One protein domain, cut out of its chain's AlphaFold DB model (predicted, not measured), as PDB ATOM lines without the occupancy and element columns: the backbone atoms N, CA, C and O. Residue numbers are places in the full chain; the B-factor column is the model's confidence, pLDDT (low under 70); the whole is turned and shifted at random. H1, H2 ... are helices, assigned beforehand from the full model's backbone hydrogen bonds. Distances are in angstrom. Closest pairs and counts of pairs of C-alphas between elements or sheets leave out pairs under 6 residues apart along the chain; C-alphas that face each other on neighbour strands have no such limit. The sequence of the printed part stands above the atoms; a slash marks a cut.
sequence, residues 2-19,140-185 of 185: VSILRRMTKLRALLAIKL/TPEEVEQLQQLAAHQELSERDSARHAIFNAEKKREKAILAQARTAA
ATOM      1  N   VAL A   2      10.899  -6.107 -11.547       89.62
ATOM      2  CA  VAL A   2      12.293  -6.353 -11.987       89.62
ATOM      3  C   VAL A   2      12.309  -7.315 -13.183       89.62
ATOM      4  O   VAL A   2      11.574  -8.301 -13.177       89.62
ATOM      5  N   SER A   3      13.146  -7.052 -14.195       94.31
ATOM      6  CA  SER A   3      13.212  -7.885 -15.405       94.31
ATOM      7  C   SER A   3      13.653  -9.325 -15.108       94.31
ATOM      8  O   SER A   3      14.434  -9.588 -14.188       94.31
ATOM      9  N   ILE A   4      13.151 -10.281 -15.899       94.12
ATOM     10  CA  ILE A   4      13.521 -11.703 -15.794       94.12
ATOM     11  C   ILE A   4      15.026 -11.881 -16.018       94.12
ATOM     12  O   ILE A   4      15.677 -12.555 -15.228       94.12
ATOM     13  N   LEU A   5      15.587 -11.208 -17.027       90.94
ATOM     14  CA  LEU A   5      17.018 -11.270 -17.335       90.94
ATOM     15  C   LEU A   5      17.877 -10.854 -16.136       90.94
ATOM     16  O   LEU A   5      18.796 -11.574 -15.761       90.94
ATOM     17  N   ARG A   6      17.517  -9.759 -15.450       89.94
ATOM     18  CA  ARG A   6      18.253  -9.294 -14.265       89.94
ATOM     19  C   ARG A   6      18.203 -10.301 -13.114       89.94
ATOM     20  O   ARG A   6      19.183 -10.439 -12.383       89.94
ATOM     21  N   ARG A   7      17.082 -11.014 -12.953       91.94
ATOM     22  CA  ARG A   7      16.956 -12.107 -11.973       91.94
ATOM     23  C   ARG A   7      17.810 -13.314 -12.370       91.94
ATOM     24  O   ARG A   7      18.514 -13.848 -11.520       91.94
ATOM     25  N   MET A   8      17.811 -13.683 -13.649       91.31
ATOM     26  CA  MET A   8      18.622 -14.788 -14.167       91.31
ATOM     27  C   MET A   8      20.124 -14.542 -14.001       91.31
ATOM     28  O   MET A   8      20.828 -15.452 -13.576       91.31
ATOM     29  N   THR A   9      20.625 -13.324 -14.225       88.38
ATOM     30  CA  THR A   9      22.047 -13.007 -13.985       88.38
ATOM     31  C   THR A   9      22.439 -13.213 -12.519       88.38
ATOM     32  O   THR A   9      23.513 -13.733 -12.227       88.38
ATOM     33  N   LYS A  10      21.556 -12.856 -11.575       90.25
ATOM     34  CA  LYS A  10      21.789 -13.088 -10.139       90.25
ATOM     35  C   LYS A  10      21.740 -14.565  -9.768       90.25
ATOM     36  O   LYS A  10      22.542 -14.989  -8.946       90.25
ATOM     37  N   LEU A  11      20.852 -15.337 -10.390       91.25
ATOM     38  CA  LEU A  11      20.803 -16.786 -10.205       91.25
ATOM     39  C   LEU A  11      22.073 -17.449 -10.745       91.25
ATOM     40  O   LEU A  11      22.672 -18.256 -10.046       91.25
ATOM     41  N   ARG A  12      22.543 -17.057 -11.935       89.06
ATOM     42  CA  ARG A  12      23.800 -17.564 -12.509       89.06
ATOM     43  C   ARG A  12      25.007 -17.267 -11.621       89.06
ATOM     44  O   ARG A  12      25.882 -18.111 -11.502       89.06
ATOM     45  N   ALA A  13      25.033 -16.138 -10.912       86.31
ATOM     46  CA  ALA A  13      26.094 -15.861  -9.939       86.31
ATOM     47  C   ALA A  13      26.176 -16.904  -8.796       86.31
ATOM     48  O   ALA A  13      27.228 -17.043  -8.175       86.31
ATOM     49  N   LEU A  14      25.110 -17.677  -8.544       88.25
ATOM     50  CA  LEU A  14      25.111 -18.787  -7.582       88.25
ATOM     51  C   LEU A  14      25.840 -20.042  -8.092       88.25
ATOM     52  O   LEU A  14      26.029 -20.973  -7.311       88.25
ATOM     53  N   LEU A  15      26.331 -20.063  -9.339       90.31
ATOM     54  CA  LEU A  15      27.263 -21.094  -9.824       90.31
ATOM     55  C   LEU A  15      28.510 -21.212  -8.933       90.31
ATOM     56  O   LEU A  15      29.083 -22.291  -8.809       90.31
ATOM     57  N   ALA A  16      28.869 -20.140  -8.220       88.62
ATOM     58  CA  ALA A  16      29.926 -20.138  -7.215       88.62
ATOM     59  C   ALA A  16      29.681 -21.091  -6.022       88.62
ATOM     60  O   ALA A  16      30.603 -21.302  -5.236       88.62
ATOM     61  N   ILE A  17      28.467 -21.630  -5.848       91.50
ATOM     62  CA  ILE A  17      28.157 -22.676  -4.857       91.50
ATOM     63  C   ILE A  17      28.487 -24.063  -5.420       91.50
ATOM     64  O   ILE A  17      28.945 -24.931  -4.689       91.50
ATOM     65  N   LYS A  18      28.289 -24.280  -6.722       91.25
ATOM     66  CA  LYS A  18      28.627 -25.555  -7.362       91.25
ATOM     67  C   LYS A  18      30.139 -25.704  -7.546       91.25
ATOM     68  O   LYS A  18      30.656 -26.815  -7.454       91.25
ATOM     69  N   LEU A  19      30.832 -24.591  -7.789       90.44
ATOM     70  CA  LEU A  19      32.219 -24.563  -8.250       90.44
ATOM     71  C   LEU A  19      33.133 -23.746  -7.333       90.44
ATOM     72  O   LEU A  19      32.706 -22.791  -6.680       90.44
ATOM     73  N   THR A 140      32.820 -28.385 -15.606       93.50
ATOM     74  CA  THR A 140      32.570 -28.802 -16.996       93.50
ATOM     75  C   THR A 140      32.850 -27.647 -17.974       93.50
ATOM     76  O   THR A 140      32.820 -26.482 -17.569       93.50
ATOM     77  N   PRO A 141      33.103 -27.904 -19.275       93.25
ATOM     78  CA  PRO A 141      33.411 -26.835 -20.235       93.25
ATOM     79  C   PRO A 141      32.303 -25.775 -20.341       93.25
ATOM     80  O   PRO A 141      32.597 -24.581 -20.360       93.25
ATOM     81  N   GLU A 142      31.032 -26.180 -20.310       92.62
ATOM     82  CA  GLU A 142      29.893 -25.248 -20.324       92.62
ATOM     83  C   GLU A 142      29.890 -24.316 -19.101       92.62
ATOM     84  O   GLU A 142      29.557 -23.134 -19.188       92.62
ATOM     85  N   GLU A 143      30.271 -24.835 -17.937       92.00
ATOM     86  CA  GLU A 143      30.344 -24.052 -16.708       92.00
ATOM     87  C   GLU A 143      31.512 -23.071 -16.718       92.00
ATOM     88  O   GLU A 143      31.389 -21.961 -16.194       92.00
ATOM     89  N   VAL A 144      32.628 -23.447 -17.346       91.81
ATOM     90  CA  VAL A 144      33.765 -22.547 -17.564       91.81
ATOM     91  C   VAL A 144      33.340 -21.358 -18.424       91.81
ATOM     92  O   VAL A 144      33.630 -20.216 -18.063       91.81
ATOM     93  N   GLU A 145      32.591 -21.586 -19.504       93.19
ATOM     94  CA  GLU A 145      32.048 -20.500 -20.328       93.19
ATOM     95  C   GLU A 145      31.107 -19.591 -19.528       93.19
ATOM     96  O   GLU A 145      31.194 -18.362 -19.602       93.19
ATOM     97  N   GLN A 146      30.230 -20.171 -18.704       91.19
ATOM     98  CA  GLN A 146      29.333 -19.398 -17.842       91.19
ATOM     99  C   GLN A 146      30.102 -18.549 -16.821       91.19
ATOM    100  O   GLN A 146      29.728 -17.400 -16.574       91.19
ATOM    101  N   LEU A 147      31.190 -19.073 -16.249       90.81
ATOM    102  CA  LEU A 147      32.069 -18.323 -15.351       90.81
ATOM    103  C   LEU A 147      32.752 -17.156 -16.072       90.81
ATOM    104  O   LEU A 147      32.782 -16.050 -15.531       90.81
ATOM    105  N   GLN A 148      33.232 -17.365 -17.300       92.06
ATOM    106  CA  GLN A 148      33.826 -16.300 -18.115       92.06
ATOM    107  C   GLN A 148      32.809 -15.197 -18.437       92.06
ATOM    108  O   GLN A 148      33.107 -14.012 -18.283       92.06
ATOM    109  N   GLN A 149      31.578 -15.566 -18.806       92.44
ATOM    110  CA  GLN A 149      30.498 -14.602 -19.045       92.44
ATOM    111  C   GLN A 149      30.167 -13.784 -17.788       92.44
ATOM    112  O   GLN A 149      29.933 -12.575 -17.870       92.44
ATOM    113  N   LEU A 150      30.148 -14.424 -16.615       91.44
ATOM    114  CA  LEU A 150      29.915 -13.739 -15.344       91.44
ATOM    115  C   LEU A 150      31.058 -12.787 -14.982       91.44
ATOM    116  O   LEU A 150      30.772 -11.681 -14.521       91.44
ATOM    117  N   ALA A 151      32.311 -13.184 -15.209       91.88
ATOM    118  CA  ALA A 151      33.478 -12.334 -14.984       91.88
ATOM    119  C   ALA A 151      33.432 -11.083 -15.874       91.88
ATOM    120  O   ALA A 151      33.481  -9.965 -15.365       91.88
ATOM    121  N   ALA A 152      33.184 -11.253 -17.177       93.81
ATOM    122  CA  ALA A 152      33.035 -10.134 -18.108       93.81
ATOM    123  C   ALA A 152      31.901  -9.177 -17.691       93.81
ATOM    124  O   ALA A 152      32.048  -7.954 -17.732       93.81
ATOM    125  N   HIS A 153      30.764  -9.712 -17.231       91.38
ATOM    126  CA  HIS A 153      29.662  -8.887 -16.733       91.38
ATOM    127  C   HIS A 153      30.023  -8.136 -15.437       91.38
ATOM    128  O   HIS A 153      29.553  -7.015 -15.229       91.38
ATOM    129  N   GLN A 154      30.816  -8.731 -14.541       92.06
ATOM    130  CA  GLN A 154      31.284  -8.061 -13.322       92.06
ATOM    131  C   GLN A 154      32.209  -6.888 -13.656       92.06
ATOM    132  O   GLN A 154      31.960  -5.787 -13.171       92.06
ATOM    133  N   GLU A 155      33.173  -7.077 -14.557       95.00
ATOM    134  CA  GLU A 155      34.083  -6.010 -14.995       95.00
ATOM    135  C   GLU A 155      33.334  -4.816 -15.606       95.00
ATOM    136  O   GLU A 155      33.609  -3.657 -15.281       95.00
ATOM    137  N   LEU A 156      32.346  -5.083 -16.469       94.06
ATOM    138  CA  LEU A 156      31.488  -4.036 -17.028       94.06
ATOM    139  C   LEU A 156      30.695  -3.321 -15.930       94.06
ATOM    140  O   LEU A 156      30.666  -2.091 -15.881       94.06
ATOM    141  N   SER A 157      30.103  -4.083 -15.006       93.19
ATOM    142  CA  SER A 157      29.332  -3.528 -13.894       93.19
ATOM    143  C   SER A 157      30.177  -2.642 -12.975       93.19
ATOM    144  O   SER A 157      29.671  -1.638 -12.477       93.19
ATOM    145  N   GLU A 158      31.434  -3.000 -12.719       95.81
ATOM    146  CA  GLU A 158      32.351  -2.207 -11.897       95.81
ATOM    147  C   GLU A 158      32.727  -0.897 -12.588       95.81
ATOM    148  O   GLU A 158      32.655   0.170 -11.970       95.81
ATOM    149  N   ARG A 159      33.036  -0.952 -13.890       96.62
ATOM    150  CA  ARG A 159      33.322   0.234 -14.713       96.62
ATOM    151  C   ARG A 159      32.151   1.210 -14.728       96.62
ATOM    152  O   ARG A 159      32.341   2.405 -14.493       96.62
ATOM    153  N   ASP A 160      30.942   0.713 -14.963       96.56
ATOM    154  CA  ASP A 160      29.744   1.552 -14.991       96.56
ATOM    155  C   ASP A 160      29.411   2.098 -13.602       96.56
ATOM    156  O   ASP A 160      29.100   3.285 -13.456       96.56
ATOM    157  N   SER A 161      29.550   1.280 -12.553       95.56
ATOM    158  CA  SER A 161      29.344   1.741 -11.181       95.56
ATOM    159  C   SER A 161      30.322   2.853 -10.799       95.56
ATOM    160  O   SER A 161      29.913   3.805 -10.133       95.56
ATOM    161  N   ALA A 162      31.586   2.763 -11.218       96.88
ATOM    162  CA  ALA A 162      32.583   3.798 -10.966       96.88
ATOM    163  C   ALA A 162      32.230   5.112 -11.683       96.88
ATOM    164  O   ALA A 162      32.228   6.173 -11.059       96.88
ATOM    165  N   ARG A 163      31.838   5.046 -12.964       96.81
ATOM    166  CA  ARG A 163      31.389   6.225 -13.729       96.81
ATOM    167  C   ARG A 163      30.188   6.905 -13.075       96.81
ATOM    168  O   ARG A 163      30.182   8.122 -12.889       96.81
ATOM    169  N   HIS A 164      29.183   6.124 -12.684       96.88
ATOM    170  CA  HIS A 164      27.997   6.662 -12.024       96.88
ATOM    171  C   HIS A 164      28.303   7.244 -10.641       96.88
ATOM    172  O   HIS A 164      27.678   8.232 -10.255       96.88
ATOM    173  N   ALA A 165      29.256   6.675  -9.899       97.19
ATOM    174  CA  ALA A 165      29.684   7.226  -8.617       97.19
ATOM    175  C   ALA A 165      30.277   8.636  -8.776       97.19
ATOM    176  O   ALA A 165      29.902   9.528  -8.015       97.19
ATOM    177  N   ILE A 166      31.119   8.853  -9.795       97.44
ATOM    178  CA  ILE A 166      31.706  10.167 -10.109       97.44
ATOM    179  C   ILE A 166      30.604  11.176 -10.452       97.44
ATOM    180  O   ILE A 166      30.480  12.205  -9.790       97.44
ATOM    181  N   PHE A 167      29.734  10.834 -11.404       97.31
ATOM    182  CA  PHE A 167      28.637  11.711 -11.822       97.31
ATOM    183  C   PHE A 167      27.702  12.084 -10.659       97.31
ATOM    184  O   PHE A 167      27.296  13.236 -10.494       97.31
ATOM    185  N   ASN A 168      27.360  11.114  -9.806       96.94
ATOM    186  CA  ASN A 168      26.509  11.365  -8.646       96.94
ATOM    187  C   ASN A 168      27.199  12.252  -7.600       96.94
ATOM    188  O   ASN A 168      26.520  13.050  -6.948       96.94
ATOM    189  N   ALA A 169      28.519  12.134  -7.437       97.31
ATOM    190  CA  ALA A 169      29.294  12.983  -6.539       97.31
ATOM    191  C   ALA A 169      29.332  14.439  -7.029       97.31
ATOM    192  O   ALA A 169      29.066  15.346  -6.239       97.31
ATOM    193  N   GLU A 170      29.570  14.661  -8.324       97.00
ATOM    194  CA  GLU A 170      29.539  15.991  -8.950       97.00
ATOM    195  C   GLU A 170      28.163  16.638  -8.804       97.00
ATOM    196  O   GLU A 170      28.037  17.716  -8.222       97.00
ATOM    197  N   LYS A 171      27.102  15.919  -9.181       97.06
ATOM    198  CA  LYS A 171      25.722  16.394  -9.037       97.06
ATOM    199  C   LYS A 171      25.360  16.718  -7.586       97.06
ATOM    200  O   LYS A 171      24.598  17.649  -7.322       97.06
ATOM    201  N   LYS A 172      25.865  15.943  -6.619       97.31
ATOM    202  CA  LYS A 172      25.661  16.218  -5.189       97.31
ATOM    203  C   LYS A 172      26.406  17.486  -4.759       97.31
ATOM    204  O   LYS A 172      25.847  18.267  -3.992       97.31
ATOM    205  N   ARG A 173      27.623  17.707  -5.265       96.56
ATOM    206  CA  ARG A 173      28.433  18.902  -4.994       96.56
ATOM    207  C   ARG A 173      27.790  20.164  -5.565       96.56
ATOM    208  O   ARG A 173      27.632  21.133  -4.833       96.56
ATOM    209  N   GLU A 174      27.356  20.133  -6.821       95.69
ATOM    210  CA  GLU A 174      26.650  21.249  -7.462       95.69
ATOM    211  C   GLU A 174      25.386  21.630  -6.691       95.69
ATOM    212  O   GLU A 174      25.176  22.796  -6.360       95.69
ATOM    213  N   LYS A 175      24.567  20.635  -6.320       96.00
ATOM    214  CA  LYS A 175      23.373  20.863  -5.499       96.00
ATOM    215  C   LYS A 175      23.702  21.497  -4.149       96.00
ATOM    216  O   LYS A 175      22.946  22.353  -3.703       96.00
ATOM    217  N   ALA A 176      24.795  21.091  -3.505       95.44
ATOM    218  CA  ALA A 176      25.215  21.668  -2.232       95.44
ATOM    219  C   ALA A 176      25.629  23.142  -2.380       95.44
ATOM    220  O   ALA A 176      25.207  23.965  -1.572       95.44
ATOM    221  N   ILE A 177      26.374  23.485  -3.436       95.50
ATOM    222  CA  ILE A 177      26.779  24.869  -3.731       95.50
ATOM    223  C   ILE A 177      25.549  25.744  -4.008       95.50
ATOM    224  O   ILE A 177      25.403  26.816  -3.426       95.50
ATOM    225  N   LEU A 178      24.623  25.270  -4.849       93.88
ATOM    226  CA  LEU A 178      23.388  25.997  -5.152       93.88
ATOM    227  C   LEU A 178      22.495  26.171  -3.917       93.88
ATOM    228  O   LEU A 178      21.861  27.213  -3.763       93.88
ATOM    229  N   ALA A 179      22.437  25.170  -3.036       94.94
ATOM    230  CA  ALA A 179      21.692  25.269  -1.786       94.94
ATOM    231  C   ALA A 179      22.296  26.331  -0.855       94.94
ATOM    232  O   ALA A 179      21.552  27.160  -0.345       94.94
ATOM    233  N   GLN A 180      23.624  26.355  -0.701       93.00
ATOM    234  CA  GLN A 180      24.323  27.374   0.091       93.00
ATOM    235  C   GLN A 180      24.090  28.787  -0.456       93.00
ATOM    236  O   GLN A 180      23.792  29.700   0.312       93.00
ATOM    237  N   ALA A 181      24.154  28.957  -1.780       91.38
ATOM    238  CA  ALA A 181      23.881  30.239  -2.427       91.38
ATOM    239  C   ALA A 181      22.432  30.709  -2.208       91.38
ATOM    240  O   ALA A 181      22.201  31.892  -1.997       91.38
ATOM    241  N   ARG A 182      21.457  29.787  -2.206       87.50
ATOM    242  CA  ARG A 182      20.048  30.101  -1.914       87.50
ATOM    243  C   ARG A 182      19.774  30.426  -0.450       87.50
ATOM    244  O   ARG A 182      18.809  31.122  -0.187       87.50
ATOM    245  N   THR A 183      20.556  29.896   0.487       85.94
ATOM    246  CA  THR A 183      20.408  30.206   1.921       85.94
ATOM    247  C   THR A 183      21.137  31.478   2.346       85.94
ATOM    248  O   THR A 183      20.879  31.981   3.432       85.94
ATOM    249  N   ALA A 184      22.082  31.955   1.533       71.19
ATOM    250  CA  ALA A 184      22.875  33.154   1.802       71.19
ATOM    251  C   ALA A 184      22.303  34.434   1.156       71.19
ATOM    252  O   ALA A 184      22.840  35.512   1.401       71.19
ATOM    253  N   ALA A 185      21.257  34.302   0.333       54.28
ATOM    254  CA  ALA A 185      20.473  35.395  -0.245       54.28
ATOM    255  C   ALA A 185      19.150  35.542   0.515       54.28
ATOM    256  O   ALA A 185      18.707  36.698   0.682       54.28
TER     257      ALA A 185
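What this domain is: This is residues 2 to 19 and 140 to 185 of the 185 residues of the protein "L51_S25_CI-B8 domain-containing protein" of Pseudogymnoascus sp. 05NY08 (UniProt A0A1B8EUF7). One long helix, H3, makes the length of the whole, and two short helices, H1 and H2, lie near it toward the end where it begins, H1 at a steep slant to H3 with residues 2 to 8, of which 4 to 8 belong to H1, sticking out free. The rest of H3, residues 155 to 183, sticks out free with the last two residues, 184 and 185. The printed part has 64 residues, with three named helices in the order H1, H2, H3 along the chain and no named strand; the class is all helix. The whole is extended, with a radius of gyration of the C-alphas of 19.9 A and spans of 67 by 22 by 17 A.

Where its parts are: H3 runs from Pro 141 to Thr 183, 43 residues and 62.6 A from first to last C-alpha. Its C-alpha 141 stands at (33.411, -26.835, -20.235) and its C-alpha 183 at (20.408, 30.206, 1.921). H1 holds residues 4 to 12, 12.3 A from first to last C-alpha, and begins with C-alpha 4 at (13.521, -11.703, -15.794). H2 holds residues 15 to 18, 5.3 A from first to last C-alpha.

How they stand to each other: H1 is close to H3 but not clearly touching, with 2 pairs of C-alphas within 8 A. Their closest C-alphas are those of Arg 12 and Leu 150, 7.7 A apart. The two helices run opposite ways at a steep tilt of 61 degrees. H2 is also close to H3 but not clearly touching, with 1 pair of C-alphas within 8 A, those of Leu 15 and Leu 147, 7.8 A apart. H1 and H2 meet only through their link, a tight one of 2 residues. Residues 2 to 8, of which 4 to 8 belong to H1, stand free. In H1 and H3 every O i to N i+4 pair is within hydrogen-bond range; H2, with 4 residues, is too short for such a pair, and its 1 pair of O i and N i+3 is within range.

The domain as a whole: The two C-alphas farthest apart are those of Thr 140 and Ala 185, 67.4 A. The first and last printed C-alphas, those of Val 2 and Ala 185, are 44.1 A apart. Residues 20 to 139 are not printed, and C-alphas 19 and 140 are 9.7 A apart across this cut, which lies in the link from H2 to H3. The mean pLDDT of the printed part is 92.1, and Ala 185, the chain's last residue, is the one printed residue under 70.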